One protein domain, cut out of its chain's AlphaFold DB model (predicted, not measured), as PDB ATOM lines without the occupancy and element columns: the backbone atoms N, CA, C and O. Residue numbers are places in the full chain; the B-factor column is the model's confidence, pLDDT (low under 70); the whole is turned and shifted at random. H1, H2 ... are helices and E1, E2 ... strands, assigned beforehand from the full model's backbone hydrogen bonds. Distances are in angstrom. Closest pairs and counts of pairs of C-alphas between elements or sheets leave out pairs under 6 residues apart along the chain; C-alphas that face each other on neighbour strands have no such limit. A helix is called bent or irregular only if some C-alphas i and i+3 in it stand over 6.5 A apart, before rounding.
ATOM      1  N   ARG A  19      83.461 184.479 230.946       85.81
ATOM      2  CA  ARG A  19      83.215 185.562 229.986       85.81
ATOM      3  C   ARG A  19      82.433 185.029 228.798       85.81
ATOM      4  O   ARG A  19      82.755 183.979 228.252       85.81
ATOM      5  N   CYS A  20      81.438 185.788 228.343       86.00
ATOM      6  CA  CYS A  20      80.564 185.367 227.250       86.00
ATOM      7  C   CYS A  20      81.341 185.013 225.975       86.00
ATOM      8  O   CYS A  20      80.962 184.077 225.274       86.00
ATOM      9  N   VAL A  21      82.438 185.726 225.705       85.44
ATOM     10  CA  VAL A  21      83.323 185.489 224.553       85.44
ATOM     11  C   VAL A  21      84.032 184.134 224.595       85.44
ATOM     12  O   VAL A  21      84.253 183.549 223.538       85.44
ATOM     13  N   ASP A  22      84.323 183.625 225.793       87.44
ATOM     14  CA  ASP A  22      85.096 182.397 225.996       87.44
ATOM     15  C   ASP A  22      84.198 181.150 226.041       87.44
ATOM     16  O   ASP A  22      84.669 180.030 225.855       87.44
ATOM     17  N   THR A  23      82.883 181.338 226.194       86.50
ATOM     18  CA  THR A  23      81.922 180.229 226.179       86.50
ATOM     19  C   THR A  23      81.844 179.524 224.821       86.50
ATOM     20  O   THR A  23      82.103 180.142 223.782       86.50
ATOM     21  N   PRO A  24      81.354 178.267 224.768       87.75
ATOM     22  CA  PRO A  24      81.084 177.571 223.508       87.75
ATOM     23  C   PRO A  24      80.234 178.378 222.516       87.75
ATOM     24  O   PRO A  24      80.513 178.357 221.318       87.75
ATOM     25  N   LEU A  25      79.250 179.145 223.005       86.06
ATOM     26  CA  LEU A  25      78.432 180.026 222.169       86.06
ATOM     27  C   LEU A  25      79.231 181.217 221.631       86.06
ATOM     28  O   LEU A  25      79.134 181.520 220.444       86.06
ATOM     29  N   GLY A  26      80.020 181.882 222.479       85.88
ATOM     30  CA  GLY A  26      80.885 182.989 222.066       85.88
ATOM     31  C   GLY A  26      81.892 182.557 221.000       85.88
ATOM     32  O   GLY A  26      81.988 183.177 219.939       85.88
ATOM     33  N   MET A  27      82.554 181.421 221.226       87.50
ATOM     34  CA  MET A  27      83.472 180.813 220.263       87.50
ATOM     35  C   MET A  27      82.770 180.373 218.973       87.50
ATOM     36  O   MET A  27      83.348 180.464 217.890       87.50
ATOM     37  N   TRP A  28      81.537 179.873 219.050       88.50
ATOM     38  CA  TRP A  28      80.746 179.517 217.870       88.50
ATOM     39  C   TRP A  28      80.373 180.739 217.029       88.50
ATOM     40  O   TRP A  28      80.576 180.704 215.813       88.50
ATOM     41  N   LEU A  29      79.926 181.833 217.657       85.50
ATOM     42  CA  LEU A  29      79.618 183.088 216.962       85.50
ATOM     43  C   LEU A  29      80.841 183.626 216.214       85.50
ATOM     44  O   LEU A  29      80.740 183.985 215.041       85.50
ATOM     45  N   ALA A  30      82.001 183.620 216.876       85.19
ATOM     46  CA  ALA A  30      83.252 184.084 216.290       85.19
ATOM     47  C   ALA A  30      83.720 183.193 215.125       85.19
ATOM     48  O   ALA A  30      84.109 183.704 214.078       85.19
ATOM     49  N   ARG A  31      83.662 181.860 215.275       87.06
ATOM     50  CA  ARG A  31      84.137 180.912 214.246       87.06
ATOM     51  C   ARG A  31      83.265 180.876 212.998       87.06
ATOM     52  O   ARG A  31      83.786 180.694 211.905       87.06
ATOM     53  N   THR A  32      81.952 181.006 213.156       84.12
ATOM     54  CA  THR A  32      81.005 180.919 212.033       84.12
ATOM     55  C   THR A  32      80.807 182.251 211.310       84.12
ATOM     56  O   THR A  32      80.152 182.285 210.274       84.12
ATOM     57  N   GLY A  33      81.352 183.355 211.838       80.69
ATOM     58  CA  GLY A  33      81.041 184.699 211.342       80.69
ATOM     59  C   GLY A  33      79.594 185.118 211.629       80.69
ATOM     60  O   GLY A  33      79.109 186.102 211.072       80.69
ATOM     61  N   ALA A  34      78.911 184.393 212.518       77.50
ATOM     62  CA  ALA A  34      77.548 184.657 212.950       77.50
ATOM     63  C   ALA A  34      77.417 185.919 213.817       77.50
ATOM     64  O   ALA A  34      76.311 186.260 214.216       77.50
ATOM     65  N   GLY A  35      78.504 186.631 214.115       74.94
ATOM     66  CA  GLY A  35      78.487 187.916 214.811       74.94
ATOM     67  C   GLY A  35      79.894 188.421 215.120       74.94
ATOM     68  O   GLY A  35      80.848 187.648 215.088       74.94
ATOM     69  N   ALA A  36      80.033 189.700 215.488       68.44
ATOM     70  CA  ALA A  36      81.296 190.223 216.032       68.44
ATOM     71  C   ALA A  36      81.536 189.780 217.494       68.44
ATOM     72  O   ALA A  36      82.501 190.207 218.124       68.44
ATOM     73  N   GLY A  37      80.660 188.920 218.030       72.50
ATOM     74  CA  GLY A  37      80.753 188.343 219.364       72.50
ATOM     75  C   GLY A  37      80.065 189.177 220.442       72.50
ATOM     76  O   GLY A  37      79.277 190.087 220.166       72.50
ATOM     77  N   PHE A  38      80.352 188.811 221.690       84.06
ATOM     78  CA  PHE A  38      79.903 189.522 222.882       84.06
ATOM     79  C   PHE A  38      80.881 190.635 223.251       84.06
ATOM     80  O   PHE A  38      82.088 190.521 223.033       84.06
ATOM     81  N   HIS A  39      80.371 191.692 223.876       86.94
ATOM     82  CA  HIS A  39      81.207 192.706 224.494       86.94
ATOM     83  C   HIS A  39      82.131 192.050 225.543       86.94
ATOM     84  O   HIS A  39      81.657 191.225 226.330       86.94
ATOM     85  N   PRO A  40      83.431 192.411 225.621       85.69
ATOM     86  CA  PRO A  40      84.389 191.714 226.487       85.69
ATOM     87  C   PRO A  40      84.086 191.847 227.979       85.69
ATOM     88  O   PRO A  40      84.672 191.130 228.782       85.69
ATOM     89  N   GLY A  41      83.230 192.808 228.339       85.44
ATOM     90  CA  GLY A  41      82.786 193.027 229.708       85.44
ATOM     91  C   GLY A  41      81.551 192.223 230.110       85.44
ATOM     92  O   GLY A  41      80.948 192.527 231.133       85.44
ATOM     93  N   LEU A  42      81.093 191.292 229.269       87.56
ATOM     94  CA  LEU A  42      79.933 190.456 229.558       87.56
ATOM     95  C   LEU A  42      80.368 189.077 230.043       87.56
ATOM     96  O   LEU A  42      81.219 188.424 229.436       87.56
ATOM     97  N   VAL A  43      79.728 188.625 231.114       85.62
ATOM     98  CA  VAL A  43      79.906 187.299 231.709       85.62
ATOM     99  C   VAL A  43      78.563 186.583 231.784       85.62
ATOM    100  O   VAL A  43      77.537 187.202 232.077       85.62
ATOM    101  N   PHE A  44      78.552 185.272 231.544       80.19
ATOM    102  CA  PHE A  44      77.380 184.460 231.853       80.19
ATOM    103  C   PHE A  44      77.365 184.174 233.352       80.19
ATOM    104  O   PHE A  44      78.337 183.666 233.911       80.19
ATOM    105  N   GLY A  45      76.249 184.479 234.006       67.06
ATOM    106  CA  GLY A  45      75.986 184.038 235.368       67.06
ATOM    107  C   GLY A  45      74.849 183.023 235.381       67.06
ATOM    108  O   GLY A  45      73.858 183.146 234.659       67.06
ATOM    109  N   GLY A  46      75.037 181.976 236.178       55.44
ATOM    110  CA  GLY A  46      74.148 180.819 236.215       55.44
ATOM    111  C   GLY A  46      74.947 179.525 236.268       55.44
ATOM    112  O   GLY A  46      74.941 178.744 235.321       55.44
ATOM    113  N   GLY A  47      75.659 179.336 237.373       45.62
ATOM    114  CA  GLY A  47      76.260 178.073 237.776       45.62
ATOM    115  C   GLY A  47      76.159 177.976 239.293       45.62
ATOM    116  O   GLY A  47      76.272 178.996 239.976       45.62
ATOM    117  N   GLU A  48      75.890 176.781 239.813       46.25
ATOM    118  CA  GLU A  48      75.911 176.463 241.242       46.25
ATOM    119  C   GLU A  48      77.332 176.669 241.797       46.25
ATOM    120  O   GLU A  48      78.124 175.746 241.930       46.25
ATOM    121  N   GLY A  49      77.689 177.923 242.056       41.00
ATOM    122  CA  GLY A  49      78.962 178.337 242.625       41.00
ATOM    123  C   GLY A  49      78.702 179.096 243.916       41.00
ATOM    124  O   GLY A  49      77.840 179.976 243.970       41.00
ATOM    125  N   HIS A  50      79.401 178.687 244.970       43.56
ATOM    126  CA  HIS A  50      79.491 179.369 246.256       43.56
ATOM    127  C   HIS A  50      79.663 180.885 246.086       43.56
ATOM    128  O   HIS A  50      80.573 181.289 245.377       43.56
ATOM    129  N   GLU A  51      78.836 181.692 246.764       43.56
ATOM    130  CA  GLU A  51      79.284 182.869 247.529       43.56
ATOM    131  C   GLU A  51      78.121 183.581 248.246       43.56
ATOM    132  O   GLU A  51      76.987 183.668 247.762       43.56
ATOM    133  N   GLU A  52      78.441 184.055 249.448       42.03
ATOM    134  CA  GLU A  52      77.587 184.514 250.549       42.03
ATOM    135  C   GLU A  52      76.949 185.905 250.339       42.03
ATOM    136  O   GLU A  52      76.752 186.651 251.295       42.03
ATOM    137  N   ASP A  53      76.602 186.279 249.105       47.16
ATOM    138  CA  ASP A  53      75.997 187.587 248.818       47.16
ATOM    139  C   ASP A  53      74.453 187.493 248.749       47.16
ATOM    140  O   ASP A  53      73.914 186.757 247.922       47.16
ATOM    141  N   PRO A  54      73.670 188.225 249.564       42.88
ATOM    142  CA  PRO A  54      72.208 188.246 249.452       42.88
ATOM    143  C   PRO A  54      71.701 188.668 248.059       42.88
ATOM    144  O   PRO A  54      70.628 188.217 247.649       42.88
ATOM    145  N   ALA A  55      72.475 189.445 247.288       49.62
ATOM    146  CA  ALA A  55      72.142 189.761 245.898       49.62
ATOM    147  C   ALA A  55      72.282 188.548 244.955       49.62
ATOM    148  O   ALA A  55      71.608 188.496 243.927       49.62
ATOM    149  N   SER A  56      73.106 187.549 245.301       47.38
ATOM    150  CA  SER A  56      73.290 186.321 244.517       47.38
ATOM    151  C   SER A  56      72.119 185.340 244.654       47.38
ATOM    152  O   SER A  56      71.867 184.553 243.742       47.38
ATOM    153  N   ARG A  57      71.329 185.432 245.736       44.19
ATOM    154  CA  ARG A  57      70.121 184.608 245.928       44.19
ATOM    155  C   ARG A  57      69.019 184.945 244.927       44.19
ATOM    156  O   ARG A  57      68.453 184.034 244.335       44.19
ATOM    157  N   SER A  58      68.779 186.231 244.655       47.34
ATOM    158  CA  SER A  58      67.814 186.652 243.624       47.34
ATOM    159  C   SER A  58      68.228 186.197 242.217       47.34
ATOM    160  O   SER A  58      67.369 185.937 241.378       47.34
ATOM    161  N   ARG A  59      69.540 186.064 241.963       51.53
ATOM    162  CA  ARG A  59      70.114 185.700 240.653       51.53
ATOM    163  C   ARG A  59      69.885 184.235 240.273       51.53
ATOM    164  O   ARG A  59      69.935 183.910 239.095       51.53
ATOM    165  N   ARG A  60      69.592 183.355 241.238       50.19
ATOM    166  CA  ARG A  60      69.331 181.926 240.977       50.19
ATOM    167  C   ARG A  60      67.940 181.652 240.398       50.19
ATOM    168  O   ARG A  60      67.716 180.569 239.873       50.19
ATOM    169  N   HIS A  61      67.012 182.605 240.478       54.34
ATOM    170  CA  HIS A  61      65.596 182.337 240.210       54.34
ATOM    171  C   HIS A  61      65.158 182.501 238.745       54.34
ATOM    172  O   HIS A  61      64.046 182.100 238.419       54.34
ATOM    173  N   MET A  62      65.993 183.058 237.856       63.12
ATOM    174  CA  MET A  62      65.609 183.357 236.458       63.12
ATOM    175  C   MET A  62      66.375 182.543 235.396       63.12
ATOM    176  O   MET A  62      66.252 182.810 234.201       63.12
ATOM    177  N   GLY A  63      67.136 181.525 235.808       73.19
ATOM    178  CA  GLY A  63      67.957 180.710 234.907       73.19
ATOM    179  C   GLY A  63      69.254 181.410 234.481       73.19
ATOM    180  O   GLY A  63      69.804 182.228 235.216       73.19
ATOM    181  N   ARG A  64      69.780 181.061 233.299       74.69
ATOM    182  CA  ARG A  64      71.005 181.671 232.751       74.69
ATOM    183  C   ARG A  64      70.778 183.131 232.369       74.69
ATOM    184  O   ARG A  64      69.914 183.418 231.542       74.69
ATOM    185  N   ALA A  65      71.628 184.011 232.883       77.81
ATOM    186  CA  ALA A  65      71.600 185.446 232.622       77.81
ATOM    187  C   ALA A  65      72.995 185.973 232.248       77.81
ATOM    188  O   ALA A  65      74.011 185.301 232.440       77.81
ATOM    189  N   ILE A  66      73.038 187.176 231.673       80.94
ATOM    190  CA  ILE A  66      74.278 187.868 231.310       80.94
ATOM    191  C   ILE A  66      74.440 189.077 232.220       80.94
ATOM    192  O   ILE A  66      73.490 189.827 232.436       80.94
ATOM    193  N   TYR A  67      75.655 189.283 232.712       82.62
ATOM    194  CA  TYR A  67      75.996 190.388 233.596       82.62
ATOM    195  C   TYR A  67      77.189 191.158 233.054       82.62
ATOM    196  O   TYR A  67      78.006 190.619 232.306       82.62
ATOM    197  N   ALA A  68      77.294 192.418 233.457       85.25
ATOM    198  CA  ALA A  68      78.468 193.223 233.191       85.25
ATOM    199  C   ALA A  68      79.494 193.022 234.321       85.25
ATOM    200  O   ALA A  68      79.181 193.271 235.484       85.25
ATOM    201  N   ASP A  69      80.710 192.586 233.986       83.62
ATOM    202  CA  ASP A  69      81.839 192.493 234.929       83.62
ATOM    203  C   ASP A  69      82.562 193.842 235.119       83.62
ATOM    204  O   ASP A  69      83.446 193.990 235.963       83.62
ATOM    205  N   ARG A  70      82.158 194.843 234.331       83.38
ATOM    206  CA  ARG A  70      82.692 196.203 234.312       83.38
ATOM    207  C   ARG A  70      81.616 197.202 233.910       83.38
ATOM    208  O   ARG A  70      80.562 196.836 233.402       83.38
ATOM    209  N   ILE A  71      81.904 198.487 234.093       87.81
ATOM    210  CA  ILE A  71      81.033 199.562 233.609       87.81
ATOM    211  C   ILE A  71      81.000 199.521 232.076       87.81
ATOM    212  O   ILE A  71      82.051 199.554 231.437       87.81
ATOM    213  N   ILE A  72      79.795 199.473 231.512       87.25
ATOM    214  CA  ILE A  72      79.530 199.527 230.072       87.25
ATOM    215  C   ILE A  72      78.780 200.827 229.789       87.25
ATOM    216  O   ILE A  72      77.808 201.147 230.479       87.25
ATOM    217  N   ARG A  73      79.247 201.609 228.812       89.50
ATOM    218  CA  ARG A  73      78.587 202.870 228.442       89.50
ATOM    219  C   ARG A  73      77.313 202.597 227.644       89.50
ATOM    220  O   ARG A  73      77.202 201.588 226.963       89.50
ATOM    221  N   GLN A  74      76.373 203.536 227.691       83.94
ATOM    222  CA  GLN A  74      75.052 203.397 227.068       83.94
ATOM    223  C   GLN A  74      75.090 203.063 225.565       83.94
ATOM    224  O   GLN A  74      74.252 202.300 225.099       83.94
ATOM    225  N   GLU A  75      76.063 203.602 224.830       87.50
ATOM    226  CA  GLU A  75      76.195 203.423 223.373       87.50
ATOM    227  C   GLU A  75      77.090 202.232 222.980       87.50
ATOM    228  O   GLU A  75      77.329 201.990 221.798       87.50
ATOM    229  N   GLU A  76      77.642 201.498 223.952       85.44
ATOM    230  CA  GLU A  76      78.491 200.344 223.656       85.44
ATOM    231  C   GLU A  76      77.647 199.151 223.190       85.44
ATOM    232  O   GLU A  76      76.676 198.740 223.830       85.44
ATOM    233  N   VAL A  77      78.046 198.558 222.064       85.12
ATOM    234  CA  VAL A  77      77.393 197.367 221.514       85.12
ATOM    235  C   VAL A  77      77.661 196.176 222.429       85.12
ATOM    236  O   VAL A  77      78.799 195.734 222.571       85.12
ATOM    237  N   LEU A  78      76.596 195.636 223.023       86.50
ATOM    238  CA  LEU A  78      76.667 194.503 223.953       86.50
ATOM    239  C   LEU A  78      76.909 193.168 223.245       86.50
ATOM    240  O   LEU A  78      77.654 192.321 223.725       86.50
ATOM    241  N   ALA A  79      76.265 192.968 222.105       84.44
ATOM    242  CA  ALA A  79      76.433 191.797 221.265       84.44
ATOM    243  C   ALA A  79      76.008 192.157 219.845       84.44
ATOM    244  O   ALA A  79      75.157 193.024 219.642       84.44
ATOM    245  N   SER A  80      76.570 191.466 218.862       82.19
ATOM    246  CA  SER A  80      76.099 191.545 217.482       82.19
ATOM    247  C   SER A  80      75.924 190.147 216.913       82.19
ATOM    248  O   SER A  80      76.688 189.236 217.232       82.19
ATOM    249  N   CYS A  81      74.901 189.991 216.082       80.38
ATOM    250  CA  CYS A  81      74.548 188.733 215.450       80.38
ATOM    251  C   CYS A  81      74.199 189.001 213.985       80.38
ATOM    252  O   CYS A  81      73.477 189.949 213.666       80.38
ATOM    253  N   ALA A  82      74.748 188.194 213.089       84.50
ATOM    254  CA  ALA A  82      74.491 188.254 211.668       84.50
ATOM    255  C   ALA A  82      73.119 187.647 211.357       84.50
ATOM    256  O   ALA A  82      72.683 186.678 211.977       84.50
ATOM    257  N   VAL A  83      72.448 188.180 210.337       82.44
ATOM    258  CA  VAL A  83      71.079 187.770 209.980       82.44
ATOM    259  C   VAL A  83      70.979 186.273 209.668       82.44
ATOM    260  O   VAL A  83      69.996 185.643 210.043       82.44
TER     261      VAL A  83
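AT A GLANCE: This is residues 19 to 83 of the 339 residues of an uncharacterized protein of Puccinia coronata f. sp. avenae (UniProt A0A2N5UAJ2). A small two-stranded ribbon, E1 beside E2, sits in the middle of a loose arrangement, with helix H1 toward one end of the longest axis and a low-confidence loop with helix H2 toward the other. H2 lies in the excursion of the backbone between the two strands, and residues 49 to 55 of that excursion stick out free; after E2, residues 69 to 83 swing out to one side and fold back, pairing briefly with residues 37 to 38. The printed part has 65 residues with two named helices and two named strands, in the order H1, E1, H2, E2; the sheet order is E1 - E2, antiparallel. The class is mixed, helices and strands, with 26 residues, under half, in named elements. The whole is loose, with a radius of gyration of the C-alphas of 13.5 A and spans of 39 by 26 by 17 A.

HOW THE PARTS SIT: Strands E1, residues 42 to 45, and E2, residues 65 to 68, are antiparallel neighbours, with 139 degrees between their directions. C-alphas 44 and 66 face each other at 4.6 A, and N 43 and O 67 are within hydrogen-bond range at 2.9 A, as are N 65 and O 45 at 3.0 A. Outside the named strands, residues 37 to 38 pair with residues 79 to 80, antiparallel. H2, residues 54 to 62, joins E2 by a tight link of 2 residues. H1, residues 24 to 32, is apart from H2 and from E2. In H1 every O i to N i+4 pair is within hydrogen-bond range; in H2 0 of 5 are, while 4 of its 6 O i to N i+3 pairs are.

IN THESE COORDINATES: E1 runs from C-alpha 42 at (79.933, 190.456, 229.558) to C-alpha 45, 9.5 A. E2 measures 10.4 A and ends with C-alpha 68 at (78.468, 193.223, 233.191). H2 measures 15.4 A and is irregular, but only just: C-alphas 59 and 62 are 6.6 A apart. H1 begins with C-alpha 24 at (81.084, 177.571, 223.508) and measures 12.0 A.

THE WHOLE: The two C-alphas farthest apart are those of Glu 52 and Val 83, at 41.2 A. The printed part has no cut, and the links H1 to E1, of 9 residues, and E1 to H2, of 8, are short. The mean pLDDT of the printed part is 74.0; residue 36 and residues 45 to 62 are under 70, and H2 has a mean of 50.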